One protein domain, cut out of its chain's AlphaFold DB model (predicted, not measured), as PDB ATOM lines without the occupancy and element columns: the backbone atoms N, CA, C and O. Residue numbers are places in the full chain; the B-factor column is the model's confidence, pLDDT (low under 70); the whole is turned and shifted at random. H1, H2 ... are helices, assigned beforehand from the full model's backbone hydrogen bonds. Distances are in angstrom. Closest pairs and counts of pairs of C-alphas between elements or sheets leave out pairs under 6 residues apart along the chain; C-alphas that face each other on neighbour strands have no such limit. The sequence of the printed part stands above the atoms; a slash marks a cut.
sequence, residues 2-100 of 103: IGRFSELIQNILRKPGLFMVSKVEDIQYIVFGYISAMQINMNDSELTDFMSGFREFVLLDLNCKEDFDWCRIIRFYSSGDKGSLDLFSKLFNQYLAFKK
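This is residues 2 to 100 of the 103 residues of an uncharacterized protein of Dinghuibacter silviterrae (UniProt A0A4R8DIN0). Helices H3 and H4 make a narrow V with H5 packed at its open end, and H1 and H6 lie over one side of this V, H6 crossing H4. Short H2 makes the corner between H1 and H3. The printed part has 99 residues with six named helices, H1 to H6 in order, and no named strand: all helix. It is compact and rounded, with a radius of gyration of the C-alphas of 13.0 A and spans of 37 by 32 by 23 A.

H1, residues 2 to 14, begins with C-alpha 2 at (63.997, 101.553, 140.336) and is 18.1 A long. H2 is residues 16 to 19. H3, residues 24 to 42, is 26.5 A long, and H4, residues 46 to 61, 22.4 A. H5 is residues 70 to 76. H6, residues 80 to 98, is 26.7 A long and ends with C-alpha 98 at (75.956, 99.107, 133.632).

With Ile 2 alone H1 only just touches H4, with 3 pairs of C-alphas within 8 A; Ile 2 and Leu 47 are closest, C-alphas 6.5 A apart. H2 and H3 are near each other. H3 and H4 are close but not clearly touching, at a shallow tilt of 29 degrees, opposite ways; their closest C-alphas, of Ile 35 and Leu 47, are 6.5 A apart. H3 touches H5 with residues 24 to 28 alone, C-alphas 24 and 71 being closest at 6.2 A. H5 and H6 form a helical hairpin, touching at C-alphas 75 and 84, 5.6 A apart. Every O i to N i+4 pair is within hydrogen-bond range in H1, H3, H4, H5 and H6; H2 is too short for one.

The C-alphas farthest apart, of Met 42 and Ser 79, are 37.9 A apart. The printed part has no cut and no long link. No printed residue is under 70 in pLDDT.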
ATOM      1  N   ILE A   2      63.277 102.657 140.971       91.25
ATOM      2  CA  ILE A   2      63.997 101.553 140.336       91.25
ATOM      3  C   ILE A   2      64.596 100.541 141.320       91.25
ATOM      4  O   ILE A   2      64.426  99.354 141.098       91.25
ATOM      5  N   GLY A   3      65.183 100.963 142.448       91.75
ATOM      6  CA  GLY A   3      65.765 100.026 143.425       91.75
ATOM      7  C   GLY A   3      64.792  98.949 143.931       91.75
ATOM      8  O   GLY A   3      65.125  97.769 143.902       91.75
ATOM      9  N   ARG A   4      63.556  99.326 144.305       91.69
ATOM     10  CA  ARG A   4      62.530  98.366 144.767       91.69
ATOM     11  C   ARG A   4      62.045  97.454 143.643       91.69
ATOM     12  O   ARG A   4      61.802  96.273 143.867       91.69
ATOM     13  N   PHE A   5      61.902  98.005 142.440       94.44
ATOM     14  CA  PHE A   5      61.547  97.224 141.260       94.44
ATOM     15  C   PHE A   5      62.640  96.201 140.934       94.44
ATOM     16  O   PHE A   5      62.352  95.019 140.766       94.44
ATOM     17  N   SER A   6      63.904  96.626 140.902       96.00
ATOM     18  CA  SER A   6      65.032  95.737 140.655       96.00
ATOM     19  C   SER A   6      65.130  94.661 141.734       96.00
ATOM     20  O   SER A   6      65.314  93.499 141.391       96.00
ATOM     21  N   GLU A   7      64.928  95.003 143.010       95.94
ATOM     22  CA  GLU A   7      64.892  94.039 144.117       95.94
ATOM     23  C   GLU A   7      63.768  93.006 143.954       95.94
ATOM     24  O   GLU A   7      64.002  91.807 144.121       95.94
ATOM     25  N   LEU A   8      62.564  93.438 143.563       96.00
ATOM     26  CA  LEU A   8      61.456  92.534 143.247       96.00
ATOM     27  C   LEU A   8      61.853  91.545 142.145       96.00
ATOM     28  O   LEU A   8      61.703  90.336 142.328       96.00
ATOM     29  N   ILE A   9      62.394  92.042 141.030       97.81
ATOM     30  CA  ILE A   9      62.835  91.191 139.920       97.81
ATOM     31  C   ILE A   9      63.934  90.225 140.381       97.81
ATOM     32  O   ILE A   9      63.843  89.035 140.097       97.81
ATOM     33  N   GLN A  10      64.920  90.676 141.162       97.06
ATOM     34  CA  GLN A  10      65.956  89.793 141.711       97.06
ATOM     35  C   GLN A  10      65.377  88.696 142.607       97.06
ATOM     36  O   GLN A  10      65.775  87.534 142.509       97.06
ATOM     37  N   ASN A  11      64.411  89.026 143.462       97.00
ATOM     38  CA  ASN A  11      63.752  88.046 144.321       97.00
ATOM     39  C   ASN A  11      62.959  87.012 143.510       97.00
ATOM     40  O   ASN A  11      63.013  85.822 143.832       97.00
ATOM     41  N   ILE A  12      62.304  87.438 142.425       97.50
ATOM     42  CA  ILE A  12      61.648  86.536 141.473       97.50
ATOM     43  C   ILE A  12      62.678  85.613 140.820       97.50
ATOM     44  O   ILE A  12      62.508  84.398 140.851       97.50
ATOM     45  N   LEU A  13      63.780  86.153 140.294       96.44
ATOM     46  CA  LEU A  13      64.813  85.362 139.613       96.44
ATOM     47  C   LEU A  13      65.518  84.361 140.536       96.44
ATOM     48  O   LEU A  13      65.914  83.288 140.085       96.44
ATOM     49  N   ARG A  14      65.639  84.661 141.834       96.31
ATOM     50  CA  ARG A  14      66.191  83.728 142.831       96.31
ATOM     51  C   ARG A  14      65.280  82.524 143.081       96.31
ATOM     52  O   ARG A  14      65.780  81.442 143.384       96.31
ATOM     53  N   LYS A  15      63.956  82.702 143.019       96.19
ATOM     54  CA  LYS A  15      62.962  81.653 143.315       96.19
ATOM     55  C   LYS A  15      61.747  81.746 142.380       96.19
ATOM     56  O   LYS A  15      60.635  81.949 142.866       96.19
ATOM     57  N   PRO A  16      61.910  81.540 141.063       96.31
ATOM     58  CA  PRO A  16      60.865  81.848 140.082       96.31
ATOM     59  C   PRO A  16      59.582  81.034 140.308       96.31
ATOM     60  O   PRO A  16      58.482  81.575 140.223       96.31
ATOM     61  N   GLY A  17      59.704  79.777 140.754       96.19
ATOM     62  CA  GLY A  17      58.553  78.932 141.088       96.19
ATOM     63  C   GLY A  17      57.670  79.461 142.229       96.19
ATOM     64  O   GLY A  17      56.468  79.220 142.211       96.19
ATOM     65  N   LEU A  18      58.219  80.229 143.184       96.81
ATOM     66  CA  LEU A  18      57.427  80.863 144.254       96.81
ATOM     67  C   LEU A  18      56.482  81.941 143.698       96.81
ATOM     68  O   LEU A  18      55.434  82.204 144.278       96.81
ATOM     69  N   PHE A  19      56.854  82.535 142.567       96.50
ATOM     70  CA  PHE A  19      56.114  83.597 141.893       96.50
ATOM     71  C   PHE A  19      55.362  83.093 140.656       96.50
ATOM     72  O   PHE A  19      54.898  83.903 139.863       96.50
ATOM     73  N   MET A  20      55.250  81.769 140.477       96.06
ATOM     74  CA  MET A  20      54.648  81.146 139.289       96.06
ATOM     75  C   MET A  20      55.300  81.594 137.969       96.06
ATOM     76  O   MET A  20      54.650  81.641 136.929       96.06
ATOM     77  N   VAL A  21      56.597  81.906 138.009       98.06
ATOM     78  CA  VAL A  21      57.389  82.287 136.841       98.06
ATOM     79  C   VAL A  21      58.107  81.060 136.295       98.06
ATOM     80  O   VAL A  21      58.805  80.351 137.020       98.06
ATOM     81  N   SER A  22      57.949  80.821 135.000       97.31
ATOM     82  CA  SER A  22      58.525  79.683 134.277       97.31
ATOM     83  C   SER A  22      59.276  80.095 133.011       97.31
ATOM     84  O   SER A  22      60.182  79.385 132.579       97.31
ATOM     85  N   LYS A  23      58.948  81.267 132.460       97.94
ATOM     86  CA  LYS A  23      59.491  81.803 131.210       97.94
ATOM     87  C   LYS A  23      59.542  83.331 131.205       97.94
ATOM     88  O   LYS A  23      58.926  83.986 132.043       97.94
ATOM     89  N   VAL A  24      60.265  83.902 130.245       98.25
ATOM     90  CA  VAL A  24      60.466  85.358 130.132       98.25
ATOM     91  C   VAL A  24      59.162  86.155 129.972       98.25
ATOM     92  O   VAL A  24      59.058  87.259 130.498       98.25
ATOM     93  N   GLU A  25      58.138  85.596 129.327       98.19
ATOM     94  CA  GLU A  25      56.832  86.252 129.174       98.19
ATOM     95  C   GLU A  25      56.137  86.448 130.527       98.19
ATOM     96  O   GLU A  25      55.479  87.466 130.735       98.19
ATOM     97  N   ASP A  26      56.331  85.532 131.481       98.31
ATOM     98  CA  ASP A  26      55.766  85.674 132.828       98.31
ATOM     99  C   ASP A  26      56.379  86.899 133.531       98.31
ATOM    100  O   ASP A  26      55.675  87.676 134.177       98.31
ATOM    101  N   ILE A  27      57.684  87.139 133.330       98.06
ATOM    102  CA  ILE A  27      58.350  88.364 133.793       98.06
ATOM    103  C   ILE A  27      57.779  89.592 133.082       98.06
ATOM    104  O   ILE A  27      57.513  90.597 133.739       98.06
ATOM    105  N   GLN A  28      57.557  89.529 131.764       97.75
ATOM    106  CA  GLN A  28      56.986  90.647 131.005       97.75
ATOM    107  C   GLN A  28      55.625  91.069 131.570       97.75
ATOM    108  O   GLN A  28      55.391  92.264 131.756       97.75
ATOM    109  N   TYR A  29      54.760  90.111 131.919       97.31
ATOM    110  CA  TYR A  29      53.473  90.405 132.550       97.31
ATOM    111  C   TYR A  29      53.622  91.060 133.925       97.31
ATOM    112  O   TYR A  29      52.909  92.020 134.222       97.31
ATOM    113  N   ILE A  30      54.568  90.600 134.748       96.62
ATOM    114  CA  ILE A  30      54.852  91.212 136.054       96.62
ATOM    115  C   ILE A  30      55.336  92.655 135.882       96.62
ATOM    116  O   ILE A  30      54.836  93.557 136.555       96.62
ATOM    117  N   VAL A  31      56.273  92.893 134.961       96.06
ATOM    118  CA  VAL A  31      56.792  94.234 134.663       96.06
ATOM    119  C   VAL A  31      55.673  95.149 134.171       96.06
ATOM    120  O   VAL A  31      55.538  96.268 134.666       96.06
ATOM    121  N   PHE A  32      54.836  94.671 133.248       94.88
ATOM    122  CA  PHE A  32      53.697  95.426 132.737       94.88
ATOM    123  C   PHE A  32      52.701  95.788 133.846       94.88
ATOM    124  O   PHE A  32      52.266  96.938 133.934       94.88
ATOM    125  N   GLY A  33      52.376  94.837 134.727       94.00
ATOM    126  CA  GLY A  33      51.511  95.078 135.881       94.00
ATOM    127  C   GLY A  33      52.100  96.111 136.843       94.00
ATOM    128  O   GLY A  33      51.391  97.010 137.291       94.00
ATOM    129  N   TYR A  34      53.409  96.038 137.103       93.12
ATOM    130  CA  TYR A  34      54.099  96.996 137.963       93.12
ATOM    131  C   TYR A  34      54.098  98.405 137.351       93.12
ATOM    132  O   TYR A  34      53.723  99.356 138.032       93.12
ATOM    133  N   ILE A  35      54.446  98.551 136.065       92.25
ATOM    134  CA  ILE A  35      54.395  99.838 135.349       92.25
ATOM    135  C   ILE A  35      52.979 100.414 135.390       92.25
ATOM    136  O   ILE A  35      52.803 101.571 135.762       92.25
ATOM    137  N   SER A  36      51.971  99.598 135.073       91.75
ATOM    138  CA  SER A  36      50.570 100.032 135.054       91.75
ATOM    139  C   SER A  36      50.122 100.543 136.425       91.75
ATOM    140  O   SER A  36      49.523 101.612 136.530       91.75
ATOM    141  N   ALA A  37      50.463  99.821 137.497       89.81
ATOM    142  CA  ALA A  37      50.153 100.244 138.858       89.81
ATOM    143  C   ALA A  37      50.864 101.554 139.238       89.81
ATOM    144  O   ALA A  37      50.275 102.388 139.924       89.81
ATOM    145  N   MET A  38      52.108 101.761 138.804       85.81
ATOM    146  CA  MET A  38      52.845 102.997 139.097       85.81
ATOM    147  C   MET A  38      52.304 104.192 138.312       85.81
ATOM    148  O   MET A  38      52.100 105.256 138.892       85.81
ATOM    149  N   GLN A  39      51.996 104.023 137.027       85.00
ATOM    150  CA  GLN A  39      51.447 105.098 136.200       85.00
ATOM    151  C   GLN A  39      50.082 105.569 136.712       85.00
ATOM    152  O   GLN A  39      49.870 106.771 136.850       85.00
ATOM    153  N   ILE A  40      49.190 104.640 137.075       83.31
ATOM    154  CA  ILE A  40      47.857 104.976 137.601       83.31
ATOM    155  C   ILE A  40      47.949 105.732 138.932       83.31
ATOM    156  O   ILE A  40      47.205 106.685 139.150       83.31
ATOM    157  N   ASN A  41      48.844 105.313 139.831       79.38
ATOM    158  CA  ASN A  41      48.881 105.842 141.195       79.38
ATOM    159  C   ASN A  41      49.807 107.054 141.370       79.38
ATOM    160  O   ASN A  41      49.617 107.827 142.306       79.38
ATOM    161  N   MET A  42      50.838 107.193 140.531       78.38
ATOM    162  CA  MET A  42      51.947 108.128 140.771       78.38
ATOM    163  C   MET A  42      52.312 108.980 139.547       78.38
ATOM    164  O   MET A  42      53.132 109.883 139.689       78.38
ATOM    165  N   ASN A  43      51.708 108.730 138.373       77.94
ATOM    166  CA  ASN A  43      52.046 109.382 137.098       77.94
ATOM    167  C   ASN A  43      53.561 109.370 136.798       77.94
ATOM    168  O   ASN A  43      54.117 110.339 136.283       77.94
ATOM    169  N   ASP A  44      54.229 108.280 137.185       77.56
ATOM    170  CA  ASP A  44      55.680 108.134 137.113       77.56
ATOM    171  C   ASP A  44      56.092 107.382 135.837       77.56
ATOM    172  O   ASP A  44      55.658 106.249 135.603       77.56
ATOM    173  N   SER A  45      56.933 108.015 135.014       86.81
ATOM    174  CA  SER A  45      57.508 107.428 133.799       86.81
ATOM    175  C   SER A  45      58.884 106.795 134.018       86.81
ATOM    176  O   SER A  45      59.362 106.109 133.116       86.81
ATOM    177  N   GLU A  46      59.504 106.950 135.199       90.31
ATOM    178  CA  GLU A  46      60.880 106.507 135.486       90.31
ATOM    179  C   GLU A  46      61.071 105.024 135.141       90.31
ATOM    180  O   GLU A  46      62.081 104.627 134.558       90.31
ATOM    181  N   LEU A  47      60.077 104.187 135.456       91.50
ATOM    182  CA  LEU A  47      60.149 102.755 135.184       91.50
ATOM    183  C   LEU A  47      59.954 102.411 133.700       91.50
ATOM    184  O   LEU A  47      60.586 101.480 133.200       91.50
ATOM    185  N   THR A  48      59.102 103.153 132.992       92.94
ATOM    186  CA  THR A  48      58.935 103.003 131.541       92.94
ATOM    187  C   THR A  48      60.231 103.362 130.820       92.94
ATOM    188  O   THR A  48      60.678 102.605 129.957       92.94
ATOM    189  N   ASP A  49      60.878 104.452 131.226       93.94
ATOM    190  CA  ASP A  49      62.168 104.884 130.682       93.94
ATOM    191  C   ASP A  49      63.273 103.869 131.008       93.94
ATOM    192  O   ASP A  49      64.073 103.499 130.145       93.94
ATOM    193  N   PHE A  50      63.282 103.332 132.233       95.62
ATOM    194  CA  PHE A  50      64.212 102.282 132.642       95.62
ATOM    195  C   PHE A  50      64.068 101.010 131.797       95.62
ATOM    196  O   PHE A  50      65.063 100.480 131.299       95.62
ATOM    197  N   MET A  51      62.840 100.525 131.593       96.31
ATOM    198  CA  MET A  51      62.596  99.331 130.778       96.31
ATOM    199  C   MET A  51      62.860  99.574 129.287       96.31
ATOM    200  O   MET A  51      63.318  98.663 128.597       96.31
ATOM    201  N   SER A  52      62.655 100.801 128.802       95.75
ATOM    202  CA  SER A  52      63.041 101.194 127.440       95.75
ATOM    203  C   SER A  52      64.562 101.139 127.268       95.75
ATOM    204  O   SER A  52      65.059 100.529 126.324       95.75
ATOM    205  N   GLY A  53      65.319 101.650 128.243       97.06
ATOM    206  CA  GLY A  53      66.774 101.522 128.251       97.06
ATOM    207  C   GLY A  53      67.262 100.073 128.398       97.06
ATOM    208  O   GLY A  53      68.312  99.729 127.858       97.06
ATOM    209  N   PHE A  54      66.529  99.209 129.107       97.81
ATOM    210  CA  PHE A  54      66.842  97.775 129.156       97.81
ATOM    211  C   PHE A  54      66.667  97.123 127.783       97.81
ATOM    212  O   PHE A  54      67.528  96.364 127.345       97.81
ATOM    213  N   ARG A  55      65.590  97.455 127.066       97.25
ATOM    214  CA  ARG A  55      65.369  96.982 125.696       97.25
ATOM    215  C   ARG A  55      66.509  97.376 124.759       97.25
ATOM    216  O   ARG A  55      67.011  96.520 124.035       97.25
ATOM    217  N   GLU A  56      66.934  98.636 124.795       96.62
ATOM    218  CA  GLU A  56      68.081  99.110 124.008       96.62
ATOM    219  C   GLU A  56      69.362  98.342 124.352       96.62
ATOM    220  O   GLU A  56      70.096  97.919 123.460       96.62
ATOM    221  N   PHE A  57      69.601  98.095 125.642       97.44
ATOM    222  CA  PHE A  57      70.736  97.295 126.093       97.44
ATOM    223  C   PHE A  57      70.696  95.865 125.530       97.44
ATOM    224  O   PHE A  57      71.706  95.383 125.021       97.44
ATOM    225  N   VAL A  58      69.537  95.199 125.567       97.38
ATOM    226  CA  VAL A  58      69.359  93.837 125.030       97.38
ATOM    227  C   VAL A  58      69.594  93.787 123.520       97.38
ATOM    228  O   VAL A  58      70.253  92.865 123.036       97.38
ATOM    229  N   LEU A  59      69.084  94.772 122.773       95.88
ATOM    230  CA  LEU A  59      69.304  94.883 121.327       95.88
ATOM    231  C   LEU A  59      70.798  94.963 120.992       95.88
ATOM    232  O   LEU A  59      71.267  94.252 120.101       95.88
ATOM    233  N   LEU A  60      71.537  95.793 121.732       94.88
ATOM    234  CA  LEU A  60      72.976  95.971 121.552       94.88
ATOM    235  C   LEU A  60      73.771  94.721 121.952       94.88
ATOM    236  O   LEU A  60      74.620  94.284 121.177       94.88
ATOM    237  N   ASP A  61      73.489  94.124 123.117       95.94
ATOM    238  CA  ASP A  61      74.231  92.955 123.623       95.94
ATOM    239  C   ASP A  61      74.075  91.733 122.704       95.94
ATOM    240  O   ASP A  61      75.043  91.026 122.421       95.94
ATOM    241  N   LEU A  62      72.870  91.521 122.165       94.56
ATOM    242  CA  LEU A  62      72.576  90.395 121.275       94.56
ATOM    243  C   LEU A  62      72.788  90.712 119.788       94.56
ATOM    244  O   LEU A  62      72.537  89.851 118.941       94.56
ATOM    245  N   ASN A  63      73.255  91.926 119.462       93.38
ATOM    246  CA  ASN A  63      73.437  92.416 118.092       93.38
ATOM    247  C   ASN A  63      72.192  92.169 117.211       93.38
ATOM    248  O   ASN A  63      72.283  91.732 116.057       93.38
ATOM    249  N   CYS A  64      71.009  92.391 117.787       91.19
ATOM    250  CA  CYS A  64      69.734  92.178 117.115       91.19
ATOM    251  C   CYS A  64      69.369  93.433 116.312       91.19
ATOM    252  O   CYS A  64      69.347  94.539 116.847       91.19
ATOM    253  N   LYS A  65      69.098  93.263 115.013       88.44
ATOM    254  CA  LYS A  65      68.762  94.365 114.091       88.44
ATOM    255  C   LYS A  65      67.261  94.645 113.990       88.44
ATOM    256  O   LYS A  65      66.868  95.615 113.352       88.44
ATOM    257  N   GLU A  66      66.445  93.774 114.573       88.69
ATOM    258  CA  GLU A  66      64.989  93.860 114.518       88.69
ATOM    259  C   GLU A  66      64.459  94.734 115.655       88.69
ATOM    260  O   GLU A  66      64.900  94.612 116.798       88.69
ATOM    261  N   ASP A  67      63.458  95.564 115.368       87.38
ATOM    262  CA  ASP A  67      62.847  96.478 116.338       87.38
ATOM    263  C   ASP A  67      61.805  95.764 117.226       87.38
ATOM    264  O   ASP A  67      60.648  96.160 117.334       87.38
ATOM    265  N   PHE A  68      62.194  94.662 117.868       92.25
ATOM    266  CA  PHE A  68      61.318  93.900 118.764       92.25
ATOM    267  C   PHE A  68      61.437  94.343 120.226       92.25
ATOM    268  O   PHE A  68      62.394  95.002 120.626       92.25
ATOM    269  N   ASP A  69      60.436  94.014 121.044       93.75
ATOM    270  CA  ASP A  69      60.523  94.203 122.495       93.75
ATOM    271  C   ASP A  69      61.519  93.209 123.125       93.75
ATOM    272  O   ASP A  69      61.730  92.111 122.596       93.75
ATOM    273  N   TRP A  70      62.104  93.569 124.272       96.94
ATOM    274  CA  TRP A  70      63.139  92.782 124.960       96.94
ATOM    275  C   TRP A  70      62.707  91.337 125.215       96.94
ATOM    276  O   TRP A  70      63.501  90.415 125.038       96.94
ATOM    277  N   CYS A  71      61.435  91.120 125.567       97.38
ATOM    278  CA  CYS A  71      60.892  89.793 125.843       97.38
ATOM    279  C   CYS A  71      60.931  88.901 124.596       97.38
ATOM    280  O   CYS A  71      61.368  87.750 124.655       97.38
ATOM    281  N   ARG A  72      60.530  89.445 123.440       96.69
ATOM    282  CA  ARG A  72      60.521  88.716 122.165       96.69
ATOM    283  C   ARG A  72      61.938  88.420 121.684       96.69
ATOM    284  O   ARG A  72      62.181  87.324 121.182       96.69
ATOM    285  N   ILE A  73      62.861  89.364 121.864       96.94
ATOM    286  CA  ILE A  73      64.276  89.162 121.541       96.94
ATOM    287  C   ILE A  73      64.837  88.037 122.412       96.94
ATOM    288  O   ILE A  73      65.327  87.043 121.887       96.94
ATOM    289  N   ILE A  74      64.693  88.127 123.734       97.88
ATOM    290  CA  ILE A  74      65.196  87.098 124.650       97.88
ATOM    291  C   ILE A  74      64.603  85.733 124.311       97.88
ATOM    292  O   ILE A  74      65.351  84.763 124.212       97.88
ATOM    293  N   ARG A  75      63.294  85.649 124.051       97.12
ATOM    294  CA  ARG A  75      62.655  84.402 123.623       97.12
ATOM    295  C   ARG A  75      63.294  83.831 122.355       97.12
ATOM    296  O   ARG A  75      63.561  82.635 122.311       97.12
ATOM    297  N   PHE A  76      63.552  84.666 121.350       95.69
ATOM    298  CA  PHE A  76      64.158  84.236 120.088       95.69
ATOM    299  C   PHE A  76      65.573  83.665 120.270       95.69
ATOM    300  O   PHE A  76      65.913  82.664 119.645       95.69
ATOM    301  N   TYR A  77      66.374  84.254 121.161       95.88
ATOM    302  CA  TYR A  77      67.752  83.824 121.433       95.88
ATOM    303  C   TYR A  77      67.868  82.740 122.523       95.88
ATOM    304  O   TYR A  77      68.977  82.405 122.940       95.88
ATOM    305  N   SER A  78      66.752  82.171 122.988       96.50
ATOM    306  CA  SER A  78      66.734  81.220 124.105       96.50
ATOM    307  C   SER A  78      66.336  79.808 123.693       96.50
ATOM    308  O   SER A  78      65.391  79.595 122.937       96.50
ATOM    309  N   SER A  79      66.991  78.808 124.284       93.50
ATOM    310  CA  SER A  79      66.606  77.400 124.140       93.50
ATOM    311  C   SER A  79      65.556  77.005 125.186       93.50
ATOM    312  O   SER A  79      65.869  76.412 126.217       93.50
ATOM    313  N   GLY A  80      64.296  77.350 124.916       96.25
ATOM    314  CA  GLY A  80      63.151  76.990 125.758       96.25
ATOM    315  C   GLY A  80      62.936  77.903 126.969       96.25
ATOM    316  O   GLY A  80      63.566  78.950 127.113       96.25
ATOM    317  N   ASP A  81      61.999  77.511 127.833       97.62
ATOM    318  CA  ASP A  81      61.484  78.359 128.918       97.62
ATOM    319  C   ASP A  81      62.534  78.676 129.979       97.62
ATOM    320  O   ASP A  81      62.810  79.849 130.240       97.62
ATOM    321  N   LYS A  82      63.221  77.653 130.496       96.06
ATOM    322  CA  LYS A  82      64.330  77.853 131.435       96.06
ATOM    323  C   LYS A  82      65.437  78.720 130.826       96.06
ATOM    324  O   LYS A  82      65.884  79.665 131.464       96.06
ATOM    325  N   GLY A  83      65.817  78.445 129.576       97.88
ATOM    326  CA  GLY A  83      66.826  79.233 128.865       97.88
ATOM    327  C   GLY A  83      66.439  80.709 128.739       97.88
ATOM    328  O   GLY A  83      67.297  81.574 128.869       97.88
ATOM    329  N   SER A  84      65.145  81.001 128.564       98.38
ATOM    330  CA  SER A  84      64.642  82.378 128.496       98.38
ATOM    331  C   SER A  84      64.760  83.133 129.817       98.38
ATOM    332  O   SER A  84      65.113  84.313 129.814       98.38
ATOM    333  N   LEU A  85      64.546  82.453 130.947       97.94
ATOM    334  CA  LEU A  85      64.767  83.037 132.269       97.94
ATOM    335  C   LEU A  85      66.252  83.233 132.562       97.94
ATOM    336  O   LEU A  85      66.634  84.287 133.066       97.94
ATOM    337  N   ASP A  86      67.086  82.249 132.223       97.94
ATOM    338  CA  ASP A  86      68.533  82.328 132.427       97.94
ATOM    339  C   ASP A  86      69.132  83.488 131.608       97.94
ATOM    340  O   ASP A  86      69.922  84.283 132.130       97.94
ATOM    341  N   LEU A  87      68.704  83.647 130.348       98.25
ATOM    342  CA  LEU A  87      69.144  84.744 129.486       98.25
ATOM    343  C   LEU A  87      68.640  86.103 129.987       98.25
ATOM    344  O   LEU A  87      69.432  87.043 130.071       98.25
ATOM    345  N   PHE A  88      67.363  86.209 130.372       98.44
ATOM    346  CA  PHE A  88      66.839  87.430 130.986       98.44
ATOM    347  C   PHE A  88      67.630  87.800 132.247       98.44
ATOM    348  O   PHE A  88      68.074  88.936 132.372       98.44
ATOM    349  N   SER A  89      67.859  86.841 133.149       98.06
ATOM    350  CA  SER A  89      68.604  87.048 134.395       98.06
ATOM    351  C   SER A  89      70.005  87.593 134.127       98.06
ATOM    352  O   SER A  89      70.408  88.604 134.706       98.06
ATOM    353  N   LYS A  90      70.734  86.979 133.187       98.25
ATOM    354  CA  LYS A  90      72.060  87.441 132.767       98.25
ATOM    355  C   LYS A  90      72.019  88.891 132.270       98.25
ATOM    356  O   LYS A  90      72.754  89.726 132.795       98.25
ATOM    357  N   LEU A  91      71.167  89.184 131.287       98.31
ATOM    358  CA  LEU A  91      71.094  90.502 130.649       98.31
ATOM    359  C   LEU A  91      70.640  91.581 131.631       98.31
ATOM    360  O   LEU A  91      71.200  92.673 131.659       98.31
ATOM    361  N   PHE A  92      69.657  91.271 132.476       98.12
ATOM    362  CA  PHE A  92      69.152  92.200 133.477       98.12
ATOM    363  C   PHE A  92      70.226  92.532 134.519       98.12
ATOM    364  O   PHE A  92      70.439  93.700 134.827       98.12
ATOM    365  N   ASN A  93      70.985  91.538 134.992       97.69
ATOM    366  CA  ASN A  93      72.111  91.763 135.904       97.69
ATOM    367  C   ASN A  93      73.219  92.615 135.273       97.69
ATOM    368  O   ASN A  93      73.741  93.527 135.916       97.69
ATOM    369  N   GLN A  94      73.561  92.356 134.009       97.75
ATOM    370  CA  GLN A  94      74.530  93.172 133.275       97.75
ATOM    371  C   GLN A  94      74.040  94.615 133.107       97.75
ATOM    372  O   GLN A  94      74.817  95.552 133.292       97.75
ATOM    373  N   TYR A  95      72.750  94.805 132.831       98.00
ATOM    374  CA  TYR A  95      72.146  96.128 132.717       98.00
ATOM    375  C   TYR A  95      72.152  96.898 134.045       98.00
ATOM    376  O   TYR A  95      72.518  98.075 134.076       98.00
ATOM    377  N   LEU A  96      71.815  96.239 135.160       96.81
ATOM    378  CA  LEU A  96      71.899  96.837 136.496       96.81
ATOM    379  C   LEU A  96      73.333  97.266 136.823       96.81
ATOM    380  O   LEU A  96      73.547  98.392 137.276       96.81
ATOM    381  N   ALA A  97      74.321  96.420 136.520       96.62
ATOM    382  CA  ALA A  97      75.732  96.752 136.691       96.62
ATOM    383  C   ALA A  97      76.154  97.945 135.813       96.62
ATOM    384  O   ALA A  97      76.814  98.863 136.303       96.62
ATOM    385  N   PHE A  98      75.718  97.986 134.548       95.69
ATOM    386  CA  PHE A  98      75.956  99.107 133.632       95.69
ATOM    387  C   PHE A  98      75.370 100.425 134.163       95.69
ATOM    388  O   PHE A  98      76.028 101.467 134.120       95.69
ATOM    389  N   LYS A  99      74.163 100.381 134.739       93.94
ATOM    390  CA  LYS A  99      73.510 101.526 135.394       93.94
ATOM    391  C   LYS A  99      74.033 101.816 136.807       93.94
ATOM    392  O   LYS A  99      73.598 102.795 137.407       93.94
ATOM    393  N   LYS A 100      74.972 101.014 137.330       93.31
ATOM    394  CA  LYS A 100      75.513 101.091 138.702       93.31
ATOM    395  C   LYS A 100      74.430 100.988 139.787       93.31
ATOM    396  O   LYS A 100      74.528 101.627 140.833       93.31
TER     397      LYS A 100